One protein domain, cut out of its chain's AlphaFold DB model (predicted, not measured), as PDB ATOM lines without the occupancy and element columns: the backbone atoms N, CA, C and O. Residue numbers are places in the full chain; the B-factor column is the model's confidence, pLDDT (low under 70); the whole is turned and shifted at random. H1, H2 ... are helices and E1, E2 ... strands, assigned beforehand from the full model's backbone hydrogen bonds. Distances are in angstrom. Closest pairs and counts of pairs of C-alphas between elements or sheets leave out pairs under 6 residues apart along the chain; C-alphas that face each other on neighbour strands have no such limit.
ATOM      1  N   VAL A  65     -17.240   8.608  -7.729       71.62
ATOM      2  CA  VAL A  65     -16.619   9.935  -7.628       71.62
ATOM      3  C   VAL A  65     -17.333  10.917  -8.558       71.62
ATOM      4  O   VAL A  65     -17.424  10.655  -9.759       71.62
ATOM      5  N   PRO A  66     -17.819  12.054  -8.032       72.88
ATOM      6  CA  PRO A  66     -18.425  13.074  -8.859       72.88
ATOM      7  C   PRO A  66     -17.368  13.846  -9.658       72.88
ATOM      8  O   PRO A  66     -16.215  13.995  -9.252       72.88
ATOM      9  N   THR A  67     -17.807  14.367 -10.790       78.44
ATOM     10  CA  THR A  67     -17.012  15.111 -11.768       78.44
ATOM     11  C   THR A  67     -17.568  16.532 -11.901       78.44
ATOM     12  O   THR A  67     -18.772  16.722 -11.778       78.44
ATOM     13  N   ASP A  68     -16.738  17.541 -12.138       84.69
ATOM     14  CA  ASP A  68     -17.217  18.904 -12.404       84.69
ATOM     15  C   ASP A  68     -17.665  19.120 -13.869       84.69
ATOM     16  O   ASP A  68     -17.673  18.190 -14.677       84.69
ATOM     17  N   SER A  69     -18.068  20.347 -14.223       84.50
ATOM     18  CA  SER A  69     -18.448  20.730 -15.595       84.50
ATOM     19  C   SER A  69     -17.292  20.691 -16.602       84.50
ATOM     20  O   SER A  69     -17.539  20.693 -17.803       84.50
ATOM     21  N   PHE A  70     -16.040  20.636 -16.138       83.38
ATOM     22  CA  PHE A  70     -14.849  20.497 -16.983       83.38
ATOM     23  C   PHE A  70     -14.363  19.048 -17.073       83.38
ATOM     24  O   PHE A  70     -13.242  18.790 -17.508       83.38
ATOM     25  N   ASN A  71     -15.200  18.095 -16.664       75.62
ATOM     26  CA  ASN A  71     -14.889  16.673 -16.636       75.62
ATOM     27  C   ASN A  71     -13.757  16.264 -15.677       75.62
ATOM     28  O   ASN A  71     -13.178  15.186 -15.838       75.62
ATOM     29  N   ARG A  72     -13.450  17.087 -14.671       81.88
ATOM     30  CA  ARG A  72     -12.437  16.777 -13.661       81.88
ATOM     31  C   ARG A  72     -13.061  16.034 -12.489       81.88
ATOM     32  O   ARG A  72     -14.060  16.475 -11.922       81.88
ATOM     33  N   LYS A  73     -12.471  14.912 -12.098       84.69
ATOM     34  CA  LYS A  73     -12.916  14.071 -10.981       84.69
ATOM     35  C   LYS A  73     -12.503  14.695  -9.655       84.69
ATOM     36  O   LYS A  73     -11.309  14.787  -9.349       84.69
ATOM     37  N   CYS A  74     -13.492  15.075  -8.851       84.12
ATOM     38  CA  CYS A  74     -13.278  15.720  -7.563       84.12
ATOM     39  C   CYS A  74     -12.451  14.815  -6.633       84.12
ATOM     40  O   CYS A  74     -12.837  13.684  -6.321       84.12
ATOM     41  N   GLY A  75     -11.297  15.309  -6.183       84.69
ATOM     42  CA  GLY A  75     -10.377  14.574  -5.319       84.69
ATOM     43  C   GLY A  75      -9.426  13.598  -6.022       84.69
ATOM     44  O   GLY A  75      -8.793  12.809  -5.323       84.69
ATOM     45  N   MET A  76      -9.337  13.610  -7.360       82.12
ATOM     46  CA  MET A  76      -8.474  12.700  -8.137       82.12
ATOM     47  C   MET A  76      -7.582  13.434  -9.148       82.12
ATOM     48  O   MET A  76      -6.390  13.149  -9.219       82.12
ATOM     49  N   ASP A  77      -8.130  14.376  -9.921       83.62
ATOM     50  CA  ASP A  77      -7.351  15.075 -10.952       83.62
ATOM     51  C   ASP A  77      -6.487  16.198 -10.353       83.62
ATOM     52  O   ASP A  77      -6.851  16.812  -9.347       83.62
ATOM     53  N   SER A  78      -5.347  16.508 -10.982       85.12
ATOM     54  CA  SER A  78      -4.311  17.412 -10.443       85.12
ATOM     55  C   SER A  78      -4.817  18.810 -10.054       85.12
ATOM     56  O   SER A  78      -4.336  19.380  -9.079       85.12
ATOM     57  N   GLY A  79      -5.825  19.345 -10.754       81.81
ATOM     58  CA  GLY A  79      -6.433  20.652 -10.455       81.81
ATOM     59  C   GLY A  79      -7.534  20.644  -9.383       81.81
ATOM     60  O   GLY A  79      -7.973  21.707  -8.949       81.81
ATOM     61  N   VAL A  80      -8.008  19.470  -8.956       85.44
ATOM     62  CA  VAL A  80      -9.119  19.309  -7.995       85.44
ATOM     63  C   VAL A  80      -8.824  18.240  -6.937       85.44
ATOM     64  O   VAL A  80      -9.736  17.743  -6.281       85.44
ATOM     65  N   LEU A  81      -7.547  17.913  -6.715       87.06
ATOM     66  CA  LEU A  81      -7.113  16.862  -5.787       87.06
ATOM     67  C   LEU A  81      -7.550  17.134  -4.334       87.06
ATOM     68  O   LEU A  81      -7.959  16.227  -3.612       87.06
ATOM     69  N   ASN A  82      -7.540  18.406  -3.928       89.38
ATOM     70  CA  ASN A  82      -7.985  18.831  -2.596       89.38
ATOM     71  C   ASN A  82      -9.502  19.087  -2.531       89.38
ATOM     72  O   ASN A  82     -10.084  19.142  -1.451       89.38
ATOM     73  N   LYS A  83     -10.175  19.198  -3.684       90.31
ATOM     74  CA  LYS A  83     -11.600  19.527  -3.784       90.31
ATOM     75  C   LYS A  83     -12.424  18.250  -3.938       90.31
ATOM     76  O   LYS A  83     -12.667  17.792  -5.050       90.31
ATOM     77  N   LYS A  84     -12.808  17.637  -2.816       89.12
ATOM     78  CA  LYS A  84     -13.433  16.299  -2.788       89.12
ATOM     79  C   LYS A  84     -14.946  16.297  -3.013       89.12
ATOM     80  O   LYS A  84     -15.478  15.234  -3.323       89.12
ATOM     81  N   ASN A  85     -15.628  17.425  -2.820       88.06
ATOM     82  CA  ASN A  85     -17.086  17.523  -2.883       88.06
ATOM     83  C   ASN A  85     -17.533  18.207  -4.182       88.06
ATOM     84  O   ASN A  85     -16.829  19.076  -4.678       88.06
ATOM     85  N   LEU A  86     -18.698  17.858  -4.720       86.69
ATOM     86  CA  LEU A  86     -19.300  18.486  -5.896       86.69
ATOM     87  C   LEU A  86     -20.450  19.404  -5.481       86.69
ATOM     88  O   LEU A  86     -21.355  18.986  -4.758       86.69
ATOM     89  N   PHE A  87     -20.422  20.638  -5.969       88.31
ATOM     90  CA  PHE A  87     -21.452  21.648  -5.764       88.31
ATOM     91  C   PHE A  87     -22.186  21.943  -7.080       88.31
ATOM     92  O   PHE A  87     -21.544  22.056  -8.124       88.31
ATOM     93  N   PHE A  88     -23.510  22.098  -7.018       84.75
ATOM     94  CA  PHE A  88     -24.377  22.422  -8.157       84.75
ATOM     95  C   PHE A  88     -24.855  23.868  -8.059       84.75
ATOM     96  O   PHE A  88     -25.266  24.302  -6.984       84.75
ATOM     97  N   PHE A  89     -24.834  24.603  -9.172       83.50
ATOM     98  CA  PHE A  89     -25.227  26.017  -9.181       83.50
ATOM     99  C   PHE A  89     -26.729  26.224  -8.980       83.50
ATOM    100  O   PHE A  89     -27.124  27.209  -8.361       83.50
ATOM    101  N   ASP A  90     -27.555  25.308  -9.484       72.12
ATOM    102  CA  ASP A  90     -29.002  25.354  -9.303       72.12
ATOM    103  C   ASP A  90     -29.525  23.959  -8.963       72.12
ATOM    104  O   ASP A  90     -29.701  23.089  -9.812       72.12
ATOM    105  N   LEU A  91     -29.768  23.729  -7.676       66.50
ATOM    106  CA  LEU A  91     -30.232  22.430  -7.219       66.50
ATOM    107  C   LEU A  91     -31.670  22.130  -7.676       66.50
ATOM    108  O   LEU A  91     -32.042  20.962  -7.738       66.50
ATOM    109  N   ASN A  92     -32.470  23.140  -8.041       62.09
ATOM    110  CA  ASN A  92     -33.870  22.939  -8.429       62.09
ATOM    111  C   ASN A  92     -34.003  22.167  -9.742       62.09
ATOM    112  O   ASN A  92     -34.905  21.345  -9.882       62.09
ATOM    113  N   GLN A  93     -33.074  22.376 -10.674       59.38
ATOM    114  CA  GLN A  93     -33.028  21.641 -11.944       59.38
ATOM    115  C   GLN A  93     -32.532  20.194 -11.767       59.38
ATOM    116  O   GLN A  93     -32.605  19.389 -12.690       59.38
ATOM    117  N   CYS A  94     -32.046  19.856 -10.569       60.34
ATOM    118  CA  CYS A  94     -31.489  18.554 -10.211       60.34
ATOM    119  C   CYS A  94     -32.391  17.701  -9.307       60.34
ATOM    120  O   CYS A  94     -31.998  16.594  -8.944       60.34
ATOM    121  N   ILE A  95     -33.572  18.195  -8.913       52.75
ATOM    122  CA  ILE A  95     -34.501  17.486  -8.009       52.75
ATOM    123  C   ILE A  95     -35.481  16.578  -8.779       52.75
ATOM    124  O   ILE A  95     -36.189  15.775  -8.171       52.75
ATOM    125  N   ASP A  96     -35.517  16.647 -10.113       48.12
ATOM    126  CA  ASP A  96     -36.437  15.820 -10.894       48.12
ATOM    127  C   ASP A  96     -36.092  14.312 -10.806       48.12
ATOM    128  O   ASP A  96     -34.932  13.921 -10.961       48.12
ATOM    129  N   PRO A  97     -37.085  13.413 -10.640       34.03
ATOM    130  CA  PRO A  97     -36.859  11.963 -10.540       34.03
ATOM    131  C   PRO A  97     -36.175  11.328 -11.763       34.03
ATOM    132  O   PRO A  97     -35.679  10.208 -11.678       34.03
ATOM    133  N   LEU A  98     -36.148  12.023 -12.908       38.25
ATOM    134  CA  LEU A  98     -35.488  11.575 -14.140       38.25
ATOM    135  C   LEU A  98     -33.988  11.914 -14.199       38.25
ATOM    136  O   LEU A  98     -33.300  11.416 -15.088       38.25
ATOM    137  N   VAL A  99     -33.456  12.697 -13.256       45.72
ATOM    138  CA  VAL A  99     -32.051  13.154 -13.221       45.72
ATOM    139  C   VAL A  99     -31.004  12.024 -13.245       45.72
ATOM    140  O   VAL A  99     -29.967  12.220 -13.880       45.72
ATOM    141  N   PRO A 100     -31.227  10.816 -12.681       37.00
ATOM    142  CA  PRO A 100     -30.304   9.690 -12.873       37.00
ATOM    143  C   PRO A 100     -30.147   9.267 -14.346       37.00
ATOM    144  O   PRO A 100     -29.123   8.698 -14.729       37.00
ATOM    145  N   ILE A 101     -31.161   9.548 -15.172       38.41
ATOM    146  CA  ILE A 101     -31.225   9.188 -16.588       38.41
ATOM    147  C   ILE A 101     -30.823  10.392 -17.446       38.41
ATOM    148  O   ILE A 101     -29.865  10.277 -18.201       38.41
ATOM    149  N   THR A 102     -31.494  11.542 -17.321       44.66
ATOM    150  CA  THR A 102     -31.279  12.729 -18.176       44.66
ATOM    151  C   THR A 102     -30.077  13.568 -17.761       44.66
ATOM    152  O   THR A 102     -29.418  14.159 -18.616       44.66
ATOM    153  N   GLY A 103     -29.763  13.572 -16.466       50.47
ATOM    154  CA  GLY A 103     -28.780  14.463 -15.881       50.47
ATOM    155  C   GLY A 103     -29.274  15.811 -15.418       50.47
ATOM    156  O   GLY A 103     -30.411  16.186 -15.680       50.47
ATOM    157  N   CYS A 104     -28.365  16.534 -14.766       63.78
ATOM    158  CA  CYS A 104     -28.523  17.944 -14.434       63.78
ATOM    159  C   CYS A 104     -27.888  18.819 -15.514       63.78
ATOM    160  O   CYS A 104     -26.699  18.664 -15.792       63.78
ATOM    161  N   ASP A 105     -28.643  19.773 -16.055       68.19
ATOM    162  CA  ASP A 105     -28.157  20.744 -17.049       68.19
ATOM    163  C   ASP A 105     -27.534  22.001 -16.403       68.19
ATOM    164  O   ASP A 105     -27.491  23.086 -16.973       68.19
ATOM    165  N   THR A 106     -27.066  21.872 -15.158       77.81
ATOM    166  CA  THR A 106     -26.552  22.998 -14.372       77.81
ATOM    167  C   THR A 106     -25.041  22.944 -14.245       77.81
ATOM    168  O   THR A 106     -24.499  21.858 -14.007       77.81
ATOM    169  N   PRO A 107     -24.351  24.097 -14.281       83.38
ATOM    170  CA  PRO A 107     -22.932  24.140 -13.984       83.38
ATOM    171  C   PRO A 107     -22.642  23.559 -12.593       83.38
ATOM    172  O   PRO A 107     -23.360  23.808 -11.618       83.38
ATOM    173  N   GLN A 108     -21.586  22.759 -12.512       86.56
ATOM    174  CA  GLN A 108     -21.187  22.025 -11.322       86.56
ATOM    175  C   GLN A 108     -19.676  22.162 -11.124       86.56
ATOM    176  O   GLN A 108     -18.900  22.109 -12.080       86.56
ATOM    177  N   VAL A 109     -19.239  22.352  -9.881       90.75
ATOM    178  CA  VAL A 109     -17.830  22.613  -9.556       90.75
ATOM    179  C   VAL A 109     -17.385  21.822  -8.336       90.75
ATOM    180  O   VAL A 109     -18.130  21.670  -7.367       90.75
ATOM    181  N   CYS A 110     -16.153  21.310  -8.371       91.38
ATOM    182  CA  CYS A 110     -15.552  20.694  -7.198       91.38
ATOM    183  C   CYS A 110     -15.228  21.768  -6.151       91.38
ATOM    184  O   CYS A 110     -14.584  22.773  -6.456       91.38
ATOM    185  N   VAL A 111     -15.614  21.523  -4.906       92.31
ATOM    186  CA  VAL A 111     -15.326  22.344  -3.731       92.31
ATOM    187  C   VAL A 111     -14.651  21.498  -2.652       92.31
ATOM    188  O   VAL A 111     -14.836  20.282  -2.561       92.31
ATOM    189  N   GLU A 112     -13.821  22.133  -1.832       91.81
ATOM    190  CA  GLU A 112     -13.165  21.461  -0.707       91.81
ATOM    191  C   GLU A 112     -14.168  21.166   0.410       91.81
ATOM    192  O   GLU A 112     -14.327  20.020   0.830       91.81
ATOM    193  N   THR A 113     -14.925  22.183   0.816       91.25
ATOM    194  CA  THR A 113     -15.988  22.077   1.817       91.25
ATOM    195  C   THR A 113     -17.297  22.623   1.260       91.25
ATOM    196  O   THR A 113     -17.306  23.572   0.479       91.25
ATOM    197  N   CYS A 114     -18.413  21.993   1.635       89.69
ATOM    198  CA  CYS A 114     -19.737  22.486   1.269       89.69
ATOM    199  C   CYS A 114     -20.050  23.803   2.000       89.69
ATOM    200  O   CYS A 114     -19.612  23.974   3.146       89.69
ATOM    201  N   PRO A 115     -20.787  24.732   1.365       89.88
ATOM    202  CA  PRO A 115     -21.083  26.032   1.953       89.88
ATOM    203  C   PRO A 115     -21.867  25.888   3.260       89.88
ATOM    204  O   PRO A 115     -22.920  25.255   3.305       89.88
ATOM    205  N   ARG A 116     -21.347  26.501   4.330       87.06
ATOM    206  CA  ARG A 116     -21.950  26.486   5.676       87.06
ATOM    207  C   ARG A 116     -22.918  27.640   5.929       87.06
ATOM    208  O   ARG A 116     -23.634  27.626   6.926       87.06
ATOM    209  N   GLU A 117     -22.934  28.617   5.036       84.25
ATOM    210  CA  GLU A 117     -23.777  29.803   5.108       84.25
ATOM    211  C   GLU A 117     -24.579  29.945   3.818       84.25
ATOM    212  O   GLU A 117     -24.214  29.397   2.777       84.25
ATOM    213  N   THR A 118     -25.680  30.685   3.900       85.00
ATOM    214  CA  THR A 118     -26.523  31.004   2.749       85.00
ATOM    215  C   THR A 118     -26.018  32.285   2.094       85.00
ATOM    216  O   THR A 118     -25.735  33.268   2.775       85.00
ATOM    217  N   PHE A 119     -25.939  32.287   0.769       87.62
ATOM    218  CA  PHE A 119     -25.572  33.438  -0.045       87.62
ATOM    219  C   PHE A 119     -26.653  33.677  -1.089       87.62
ATOM    220  O   PHE A 119     -27.050  32.756  -1.800       87.62
ATOM    221  N   VAL A 120     -27.124  34.917  -1.197       88.12
ATOM    222  CA  VAL A 120     -28.117  35.314  -2.201       88.12
ATOM    223  C   VAL A 120     -27.713  36.670  -2.755       88.12
ATOM    224  O   VAL A 120     -27.914  37.695  -2.094       88.12
ATOM    225  N   TRP A 121     -27.163  36.677  -3.972       87.50
ATOM    226  CA  TRP A 121     -26.635  37.881  -4.616       87.50
ATOM    227  C   TRP A 121     -27.629  39.049  -4.598       87.50
ATOM    228  O   TRP A 121     -27.292  40.138  -4.130       87.50
ATOM    229  N   ASP A 122     -28.878  38.800  -5.002       85.75
ATOM    230  CA  ASP A 122     -29.920  39.828  -5.134       85.75
ATOM    231  C   ASP A 122     -30.223  40.578  -3.831       85.75
ATOM    232  O   ASP A 122     -30.597  41.746  -3.863       85.75
ATOM    233  N   THR A 123     -30.028  39.926  -2.682       84.81
ATOM    234  CA  THR A 123     -30.298  40.515  -1.359       84.81
ATOM    235  C   THR A 123     -29.058  41.107  -0.695       84.81
ATOM    236  O   THR A 123     -29.175  41.983   0.166       84.81
ATOM    237  N   MET A 124     -27.870  40.616  -1.062       87.88
ATOM    238  CA  MET A 124     -26.606  40.959  -0.407       87.88
ATOM    239  C   MET A 124     -25.803  42.019  -1.164       87.88
ATOM    240  O   MET A 124     -25.000  42.711  -0.535       87.88
ATOM    241  N   LYS A 125     -26.033  42.191  -2.475       87.69
ATOM    242  CA  LYS A 125     -25.285  43.126  -3.339       87.69
ATOM    243  C   LYS A 125     -25.240  44.565  -2.803       87.69
ATOM    244  O   LYS A 125     -24.193  45.212  -2.892       87.69
ATOM    245  N   ASP A 126     -26.327  45.023  -2.180       87.75
ATOM    246  CA  ASP A 126     -26.475  46.394  -1.668       87.75
ATOM    247  C   ASP A 126     -26.066  46.530  -0.193       87.75
ATOM    248  O   ASP A 126     -25.764  47.627   0.270       87.75
ATOM    249  N   LYS A 127     -26.022  45.417   0.553       88.62
ATOM    250  CA  LYS A 127     -25.785  45.406   2.009       88.62
ATOM    251  C   LYS A 127     -24.334  45.132   2.397       88.62
ATOM    252  O   LYS A 127     -23.916  45.530   3.477       88.62
ATOM    253  N   GLN A 128     -23.583  44.428   1.549       88.50
ATOM    254  CA  GLN A 128     -22.231  43.952   1.855       88.50
ATOM    255  C   GLN A 128     -21.148  44.675   1.041       88.50
ATOM    256  O   GLN A 128     -21.389  45.225  -0.044       88.50
ATOM    257  N   SER A 129     -19.922  44.662   1.571       91.81
ATOM    258  CA  SER A 129     -18.739  45.169   0.868       91.81
ATOM    259  C   SER A 129     -18.352  44.246  -0.298       91.81
ATOM    260  O   SER A 129     -18.706  43.067  -0.324       91.81
ATOM    261  N   PHE A 130     -17.616  44.770  -1.286       90.88
ATOM    262  CA  PHE A 130     -17.143  43.964  -2.418       90.88
ATOM    263  C   PHE A 130     -16.252  42.794  -1.967       90.88
ATOM    264  O   PHE A 130     -16.418  41.689  -2.469       90.88
ATOM    265  N   ALA A 131     -15.359  43.012  -0.994       90.88
ATOM    266  CA  ALA A 131     -14.454  41.978  -0.488       90.88
ATOM    267  C   ALA A 131     -15.210  40.799   0.150       90.88
ATOM    268  O   ALA A 131     -14.886  39.640  -0.110       90.88
ATOM    269  N   GLU A 132     -16.263  41.093   0.921       91.19
ATOM    270  CA  GLU A 132     -17.102  40.064   1.542       91.19
ATOM    271  C   GLU A 132     -17.848  39.246   0.480       91.19
ATOM    272  O   GLU A 132     -17.818  38.015   0.504       91.19
ATOM    273  N   LEU A 133     -18.455  39.923  -0.502       89.94
ATOM    274  CA  LEU A 133     -19.154  39.274  -1.616       89.94
ATOM    275  C   LEU A 133     -18.201  38.406  -2.446       89.94
ATOM    276  O   LEU A 133     -18.530  37.263  -2.750       89.94
ATOM    277  N   HIS A 134     -17.013  38.922  -2.769       91.75
ATOM    278  CA  HIS A 134     -16.016  38.224  -3.582       91.75
ATOM    279  C   HIS A 134     -15.509  36.944  -2.909       91.75
ATOM    280  O   HIS A 134     -15.438  35.893  -3.552       91.75
ATOM    281  N   SER A 135     -15.254  36.986  -1.596       90.94
ATOM    282  CA  SER A 135     -14.804  35.809  -0.839       90.94
ATOM    283  C   SER A 135     -15.819  34.657  -0.889       90.94
ATOM    284  O   SER A 135     -15.436  33.505  -1.110       90.94
ATOM    285  N   ARG A 136     -17.115  34.991  -0.803       90.56
ATOM    286  CA  ARG A 136     -18.253  34.061  -0.779       90.56
ATOM    287  C   ARG A 136     -18.643  33.516  -2.157       90.56
ATOM    288  O   ARG A 136     -19.453  32.596  -2.221       90.56
ATOM    289  N   LEU A 137     -18.098  34.029  -3.262       91.25
ATOM    290  CA  LEU A 137     -18.441  33.527  -4.596       91.25
ATOM    291  C   LEU A 137     -17.915  32.108  -4.827       91.25
ATOM    292  O   LEU A 137     -16.730  31.822  -4.624       91.25
ATOM    293  N   ILE A 138     -18.800  31.248  -5.331       92.62
ATOM    294  CA  ILE A 138     -18.464  29.930  -5.868       92.62
ATOM    295  C   ILE A 138     -18.555  30.031  -7.390       92.62
ATOM    296  O   ILE A 138     -19.631  30.286  -7.930       92.62
ATOM    297  N   CYS A 139     -17.425  29.849  -8.070       92.12
ATOM    298  CA  CYS A 139     -17.302  29.968  -9.520       92.12
ATOM    299  C   CYS A 139     -16.707  28.695 -10.126       92.12
ATOM    300  O   CYS A 139     -16.075  27.909  -9.425       92.12
ATOM    301  N   LEU A 140     -16.890  28.505 -11.434       88.62
ATOM    302  CA  LEU A 140     -16.414  27.329 -12.174       88.62
ATOM    303  C   LEU A 140     -14.883  27.163 -12.142       88.62
ATOM    304  O   LEU A 140     -14.372  26.042 -12.075       88.62
ATOM    305  N   SER A 141     -14.149  28.277 -12.174       85.69
ATOM    306  CA  SER A 141     -12.686  28.315 -12.121       85.69
ATOM    307  C   SER A 141     -12.207  29.427 -11.190       85.69
ATOM    308  O   SER A 141     -12.824  30.492 -11.111       85.69
ATOM    309  N   GLU A 142     -11.072  29.194 -10.529       86.06
ATOM    310  CA  GLU A 142     -10.385  30.217  -9.734       86.06
ATOM    311  C   GLU A 142      -9.864  31.361 -10.616       86.06
ATOM    312  O   GLU A 142      -9.819  32.505 -10.175       86.06
ATOM    313  N   GLU A 143      -9.536  31.085 -11.883       86.06
ATOM    314  CA  GLU A 143      -9.091  32.110 -12.837       86.06
ATOM    315  C   GLU A 143     -10.198  33.127 -13.125       86.06
ATOM    316  O   GLU A 143      -9.965  34.332 -13.048       86.06
ATOM    317  N   HIS A 144     -11.427  32.654 -13.372       85.00
ATOM    318  CA  HIS A 144     -12.586  33.533 -13.548       85.00
ATOM    319  C   HIS A 144     -12.884  34.317 -12.269       85.00
ATOM    320  O   HIS A 144     -13.139  35.516 -12.331       85.00
ATOM    321  N   LYS A 145     -12.771  33.681 -11.094       90.38
ATOM    322  CA  LYS A 145     -12.938  34.375  -9.808       90.38
ATOM    323  C   LYS A 145     -11.900  35.492  -9.618       90.38
ATOM    324  O   LYS A 145     -12.241  36.556  -9.104       90.38
ATOM    325  N   ALA A 146     -10.657  35.287 -10.054       89.62
ATOM    326  CA  ALA A 146      -9.574  36.266  -9.932       89.62
ATOM    327  C   ALA A 146      -9.711  37.481 -10.873       89.62
ATOM    328  O   ALA A 146      -9.162  38.544 -10.582       89.62
ATOM    329  N   GLN A 147     -10.434  37.347 -11.989       90.06
ATOM    330  CA  GLN A 147     -10.652  38.438 -12.951       90.06
ATOM    331  C   GLN A 147     -11.709  39.455 -12.488       90.06
ATOM    332  O   GLN A 147     -11.705  40.592 -12.954       90.06
ATOM    333  N   ILE A 148     -12.572  39.073 -11.546       91.94
ATOM    334  CA  ILE A 148     -13.654  39.906 -11.008       91.94
ATOM    335  C   ILE A 148     -13.079  40.978 -10.073       91.94
ATOM    336  O   ILE A 148     -12.513  40.652  -9.026       91.94
ATOM    337  N   ARG A 149     -13.259  42.259 -10.416       91.00
ATOM    338  CA  ARG A 149     -12.741  43.406  -9.641       91.00
ATOM    339  C   ARG A 149     -13.827  44.350  -9.142       91.00
ATOM    340  O   ARG A 149     -13.586  45.100  -8.197       91.00
ATOM    341  N   THR A 150     -15.007  44.327  -9.752       93.00
ATOM    342  CA  THR A 150     -16.128  45.202  -9.399       93.00
ATOM    343  C   THR A 150     -17.402  44.415  -9.098       93.00
ATOM    344  O   THR A 150     -17.545  43.251  -9.468       93.00
ATOM    345  N   LYS A 151     -18.373  45.057  -8.430       90.44
ATOM    346  CA  LYS A 151     -19.709  44.467  -8.225       90.44
ATOM    347  C   LYS A 151     -20.452  44.227  -9.551       90.44
ATOM    348  O   LYS A 151     -21.276  43.320  -9.601       90.44
ATOM    349  N   SER A 152     -20.156  45.005 -10.596       91.50
ATOM    350  CA  SER A 152     -20.709  44.781 -11.940       91.50
ATOM    351  C   SER A 152     -20.181  43.477 -12.525       91.50
ATOM    352  O   SER A 152     -20.968  42.646 -12.958       91.50
ATOM    353  N   ASP A 153     -18.873  43.234 -12.408       92.25
ATOM    354  CA  ASP A 153     -18.244  42.007 -12.913       92.25
ATOM    355  C   ASP A 153     -18.838  40.755 -12.243       92.25
ATOM    356  O   ASP A 153     -18.991  39.717 -12.880       92.25
ATOM    357  N   ILE A 154     -19.215  40.852 -10.958       91.12
ATOM    358  CA  ILE A 154     -19.916  39.766 -10.255       91.12
ATOM    359  C   ILE A 154     -21.287  39.505 -10.892       91.12
ATOM    360  O   ILE A 154     -21.637  38.352 -11.140       91.12
ATOM    361  N   GLN A 155     -22.064  40.560 -11.158       92.75
ATOM    362  CA  GLN A 155     -23.371  40.439 -11.807       92.75
ATOM    363  C   GLN A 155     -23.242  39.801 -13.195       92.75
ATOM    364  O   GLN A 155     -24.039  38.925 -13.535       92.75
ATOM    365  N   ASP A 156     -22.231  40.199 -13.963       93.31
ATOM    366  CA  ASP A 156     -21.972  39.668 -15.300       93.31
ATOM    367  C   ASP A 156     -21.551  38.194 -15.248       93.31
ATOM    368  O   ASP A 156     -22.113  37.370 -15.972       93.31
ATOM    369  N   ALA A 157     -20.653  37.826 -14.330       91.62
ATOM    370  CA  ALA A 157     -20.236  36.438 -14.124       91.62
ATOM    371  C   ALA A 157     -21.400  35.533 -13.674       91.62
ATOM    372  O   ALA A 157     -21.492  34.375 -14.091       91.62
ATOM    373  N   ILE A 158     -22.316  36.055 -12.854       90.81
ATOM    374  CA  ILE A 158     -23.542  35.350 -12.456       90.81
ATOM    375  C   ILE A 158     -24.485  35.180 -13.653       90.81
ATOM    376  O   ILE A 158     -24.993  34.083 -13.879       90.81
ATOM    377  N   ASN A 159     -24.706  36.236 -14.441       89.88
ATOM    378  CA  ASN A 159     -25.589  36.192 -15.612       89.88
ATOM    379  C   ASN A 159     -25.066  35.241 -16.703       89.88
ATOM    380  O   ASN A 159     -25.856  34.639 -17.426       89.88
ATOM    381  N   GLN A 160     -23.746  35.077 -16.799       88.56
ATOM    382  CA  GLN A 160     -23.084  34.145 -17.716       88.56
ATOM    383  C   GLN A 160     -22.950  32.717 -17.153       88.56
ATOM    384  O   GLN A 160     -22.256  31.897 -17.753       88.56
ATOM    385  N   ASN A 161     -23.576  32.397 -16.011       86.19
ATOM    386  CA  ASN A 161     -23.482  31.091 -15.344       86.19
ATOM    387  C   ASN A 161     -22.042  30.662 -14.979       86.19
ATOM    388  O   ASN A 161     -21.754  29.474 -14.830       86.19
ATOM    389  N   GLN A 162     -21.126  31.620 -14.808       89.94
ATOM    390  CA  GLN A 162     -19.741  31.355 -14.399       89.94
ATOM    391  C   GLN A 162     -19.592  31.264 -12.879       89.94
ATOM    392  O   GLN A 162     -18.721  30.540 -12.386       89.94
ATOM    393  N   CYS A 163     -20.457  31.967 -12.145       92.56
ATOM    394  CA  CYS A 163     -20.554  31.919 -10.691       92.56
ATOM    395  C   CYS A 163     -21.998  31.670 -10.241       92.56
ATOM    396  O   CYS A 163     -22.950  32.077 -10.904       92.56
ATOM    397  N   ALA A 164     -22.160  31.007  -9.097       90.38
ATOM    398  CA  ALA A 164     -23.472  30.705  -8.542       90.38
ATOM    399  C   ALA A 164     -24.193  31.991  -8.100       90.38
ATOM    400  O   ALA A 164     -23.658  32.773  -7.312       90.38
ATOM    401  N   ARG A 165     -25.432  32.191  -8.572       88.75
ATOM    402  CA  ARG A 165     -26.276  33.340  -8.189       88.75
ATOM    403  C   ARG A 165     -26.642  33.320  -6.704       88.75
ATOM    404  O   ARG A 165     -26.723  34.364  -6.054       88.75
ATOM    405  N   TRP A 166     -26.904  32.128  -6.186       86.38
ATOM    406  CA  TRP A 166     -27.268  31.886  -4.801       86.38
ATOM    407  C   TRP A 166     -26.870  30.465  -4.402       86.38
ATOM    408  O   TRP A 166     -26.689  29.596  -5.253       86.38
ATOM    409  N   TYR A 167     -26.724  30.234  -3.103       84.69
ATOM    410  CA  TYR A 167     -26.584  28.906  -2.522       84.69
ATOM    411  C   TYR A 167     -27.065  28.918  -1.077       84.69
ATOM    412  O   TYR A 167     -27.047  29.946  -0.403       84.69
ATOM    413  N   ILE A 168     -27.495  27.760  -0.596       82.00
ATOM    414  CA  ILE A 168     -27.989  27.581   0.768       82.00
ATOM    415  C   ILE A 168     -26.949  26.781   1.548       82.00
ATOM    416  O   ILE A 168     -26.176  26.010   0.966       82.00
ATOM    417  N   LYS A 169     -26.949  26.941   2.872       82.31
ATOM    418  CA  LYS A 169     -26.226  26.053   3.780       82.31
ATOM    419  C   LYS A 169     -26.466  24.578   3.414       82.31
ATOM    420  O   LYS A 169     -27.605  24.122   3.307       82.31
ATOM    421  N   SER A 170     -25.376  23.842   3.237       79.88
ATOM    422  CA  SER A 170     -25.376  22.460   2.759       79.88
ATOM    423  C   SER A 170     -24.341  21.609   3.491       79.88
ATOM    424  O   SER A 170     -23.369  22.113   4.062       79.88
ATOM    425  N   ALA A 171     -24.555  20.299   3.458       75.25
ATOM    426  CA  ALA A 171     -23.670  19.299   4.029       75.25
ATOM    427  C   ALA A 171     -23.223  18.300   2.945       75.25
ATOM    428  O   ALA A 171     -23.950  18.064   1.974       75.25
ATOM    429  N   PRO A 172     -22.022  17.713   3.078       74.50
ATOM    430  CA  PRO A 172     -21.553  16.700   2.144       74.50
ATOM    431  C   PRO A 172     -22.312  15.378   2.337       74.50
ATOM    432  O   PRO A 172     -22.280  14.784   3.412       74.50
ATOM    433  N   PHE A 173     -22.926  14.877   1.268       66.75
ATOM    434  CA  PHE A 173     -23.550  13.557   1.174       66.75
ATOM    435  C   PHE A 173     -23.054  12.861  -0.098       66.75
ATOM    436  O   PHE A 173     -23.201  13.400  -1.192       66.75
ATOM    437  N   LEU A 174     -22.405  11.695   0.020       66.56
ATOM    438  CA  LEU A 174     -21.762  10.990  -1.109       66.56
ATOM    439  C   LEU A 174     -20.868  11.904  -1.976       66.56
ATOM    440  O   LEU A 174     -20.933  11.878  -3.204       66.56
ATOM    441  N   LYS A 175     -20.042  12.740  -1.329       74.19
ATOM    442  CA  LYS A 175     -19.197  13.753  -1.990       74.19
ATOM    443  C   LYS A 175     -19.985  14.788  -2.812       74.19
ATOM    444  O   LYS A 175     -19.420  15.410  -3.703       74.19
ATOM    445  N   ARG A 176     -21.270  15.009  -2.539       75.94
ATOM    446  CA  ARG A 176     -22.100  16.058  -3.155       75.94
ATOM    447  C   ARG A 176     -22.626  16.997  -2.077       75.94
ATOM    448  O   ARG A 176     -22.971  16.545  -0.990       75.94
ATOM    449  N   CYS A 177     -22.685  18.289  -2.362       79.75
ATOM    450  CA  CYS A 177     -23.249  19.267  -1.442       79.75
ATOM    451  C   CYS A 177     -24.766  19.302  -1.605       79.75
ATOM    452  O   CYS A 177     -25.273  19.783  -2.618       79.75
ATOM    453  N   LEU A 178     -25.476  18.772  -0.608       71.12
ATOM    454  CA  LEU A 178     -26.935  18.770  -0.549       71.12
ATOM    455  C   LEU A 178     -27.401  19.623   0.628       71.12
ATOM    456  O   LEU A 178     -26.700  19.760   1.632       71.12
ATOM    457  N   PHE A 179     -28.577  20.224   0.493       68.69
ATOM    458  CA  PHE A 179     -29.181  21.015   1.559       68.69
ATOM    459  C   PHE A 179     -29.352  20.164   2.819       68.69
ATOM    460  O   PHE A 179     -29.738  18.998   2.771       68.69
ATOM    461  N   GLU A 180     -29.035  20.758   3.963       56.28
ATOM    462  CA  GLU A 180     -29.278  20.133   5.255       56.28
ATOM    463  C   GLU A 180     -30.790  20.195   5.521       56.28
ATOM    464  O   GLU A 180     -31.342  21.289   5.627       56.28
TER     465      GLU A 180
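Overview. This is residues 65 to 180 of the 437 residues of the protein "LP05177p" of Drosophila melanogaster (UniProt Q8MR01). The model has two lobes side by side along its longest axis: one holds two small antiparallel strand pairs, E1 with E2 and E3 with E4, with E4 beside E1, and the other is a loose cluster of the short helices H3, H4, H5 and H6. The unnamed residues 65 to 84 and the small helices H1 and H2, between E1 and E2, belong to the strand lobe, and residues 112 to 120 and 160 to 169 join the lobes. The printed part has 116 residues with six named helices and four named strands, in the order E1 H1 H2 E2 H3 H4 H5 H6 E3 E4. The class is mixed, helices and strands, with under half of the residues in named elements. The whole is compact, with a radius of gyration of the C-alphas of 14.0 A and spans of 39 by 32 by 24 A.

Arrangement. E1, residues 85 to 88, and E2, residues 108 to 111, are antiparallel neighbours at 146 degrees, with N 87 and O 109 2.9 A apart, within hydrogen-bond range. E3, residues 170 to 173, and E4, residues 176 to 179, form an antiparallel hairpin at 136 degrees, with N 173 and O 176 2.8 A apart, within hydrogen-bond range. The closest C-alphas of E1 and E4 are those of Leu 86 and Arg 176, 4.6 A apart, while E2 is apart from E3 and E4. H1, residues 91 to 94, and H2, residues 99 to 102, meet only through their link. Residues 119 to 120 pair antiparallel with residues 166 to 167. H4, residues 130 to 136, is close to but not clearly touching H6, residues 151 to 159; their closest C-alphas, of Phe 130 and Lys 151, are 6.4 A apart, and they run the same way at a tilt of 36 degrees, only just steep. H5, residues 142 to 147, is close to but not clearly touching H4, at a shallow tilt of 11 degrees, opposite ways; the closest C-alphas, of His 134 and Lys 145, are 7.9 A apart. H5 and H6 are near each other, with 7 pairs of C-alphas within 10 A. H3, residues 121 to 124, is close to but not clearly touching H4, the closest C-alphas being those of Met 124 and Leu 133, 7.7 A apart. Every O i to N i+4 pair is within hydrogen-bond range in H4, H5 and H6; H1, H2 and H3 are too short for such a pair, and their single O i to N i+3 pairs are within range in H1 and H3 but not in H2.

Along the chain. E1 begins at C-alpha 85, (-17.086, 17.523, -2.883), and is 10.2 A long; E2 is 9.6 A, E3 9.2 A and E4 9.8 A. H6, the longest helix, is 12.6 A from C-alpha 151, (-19.709, 44.467, -8.225), to C-alpha 159; H4 is 10.1 A and H5 8.8 A. E4 ends at C-alpha 179, (-29.181, 21.015, 1.559).

Size, cuts and confidence. The C-alphas farthest apart, of Ile 101 and Ser 129, are 41.9 A apart. The printed part has no cut and no long link. The mean pLDDT of the printed part is 81.2, with residues 91 to 105, 173 to 174 and 179 to 180 under 70.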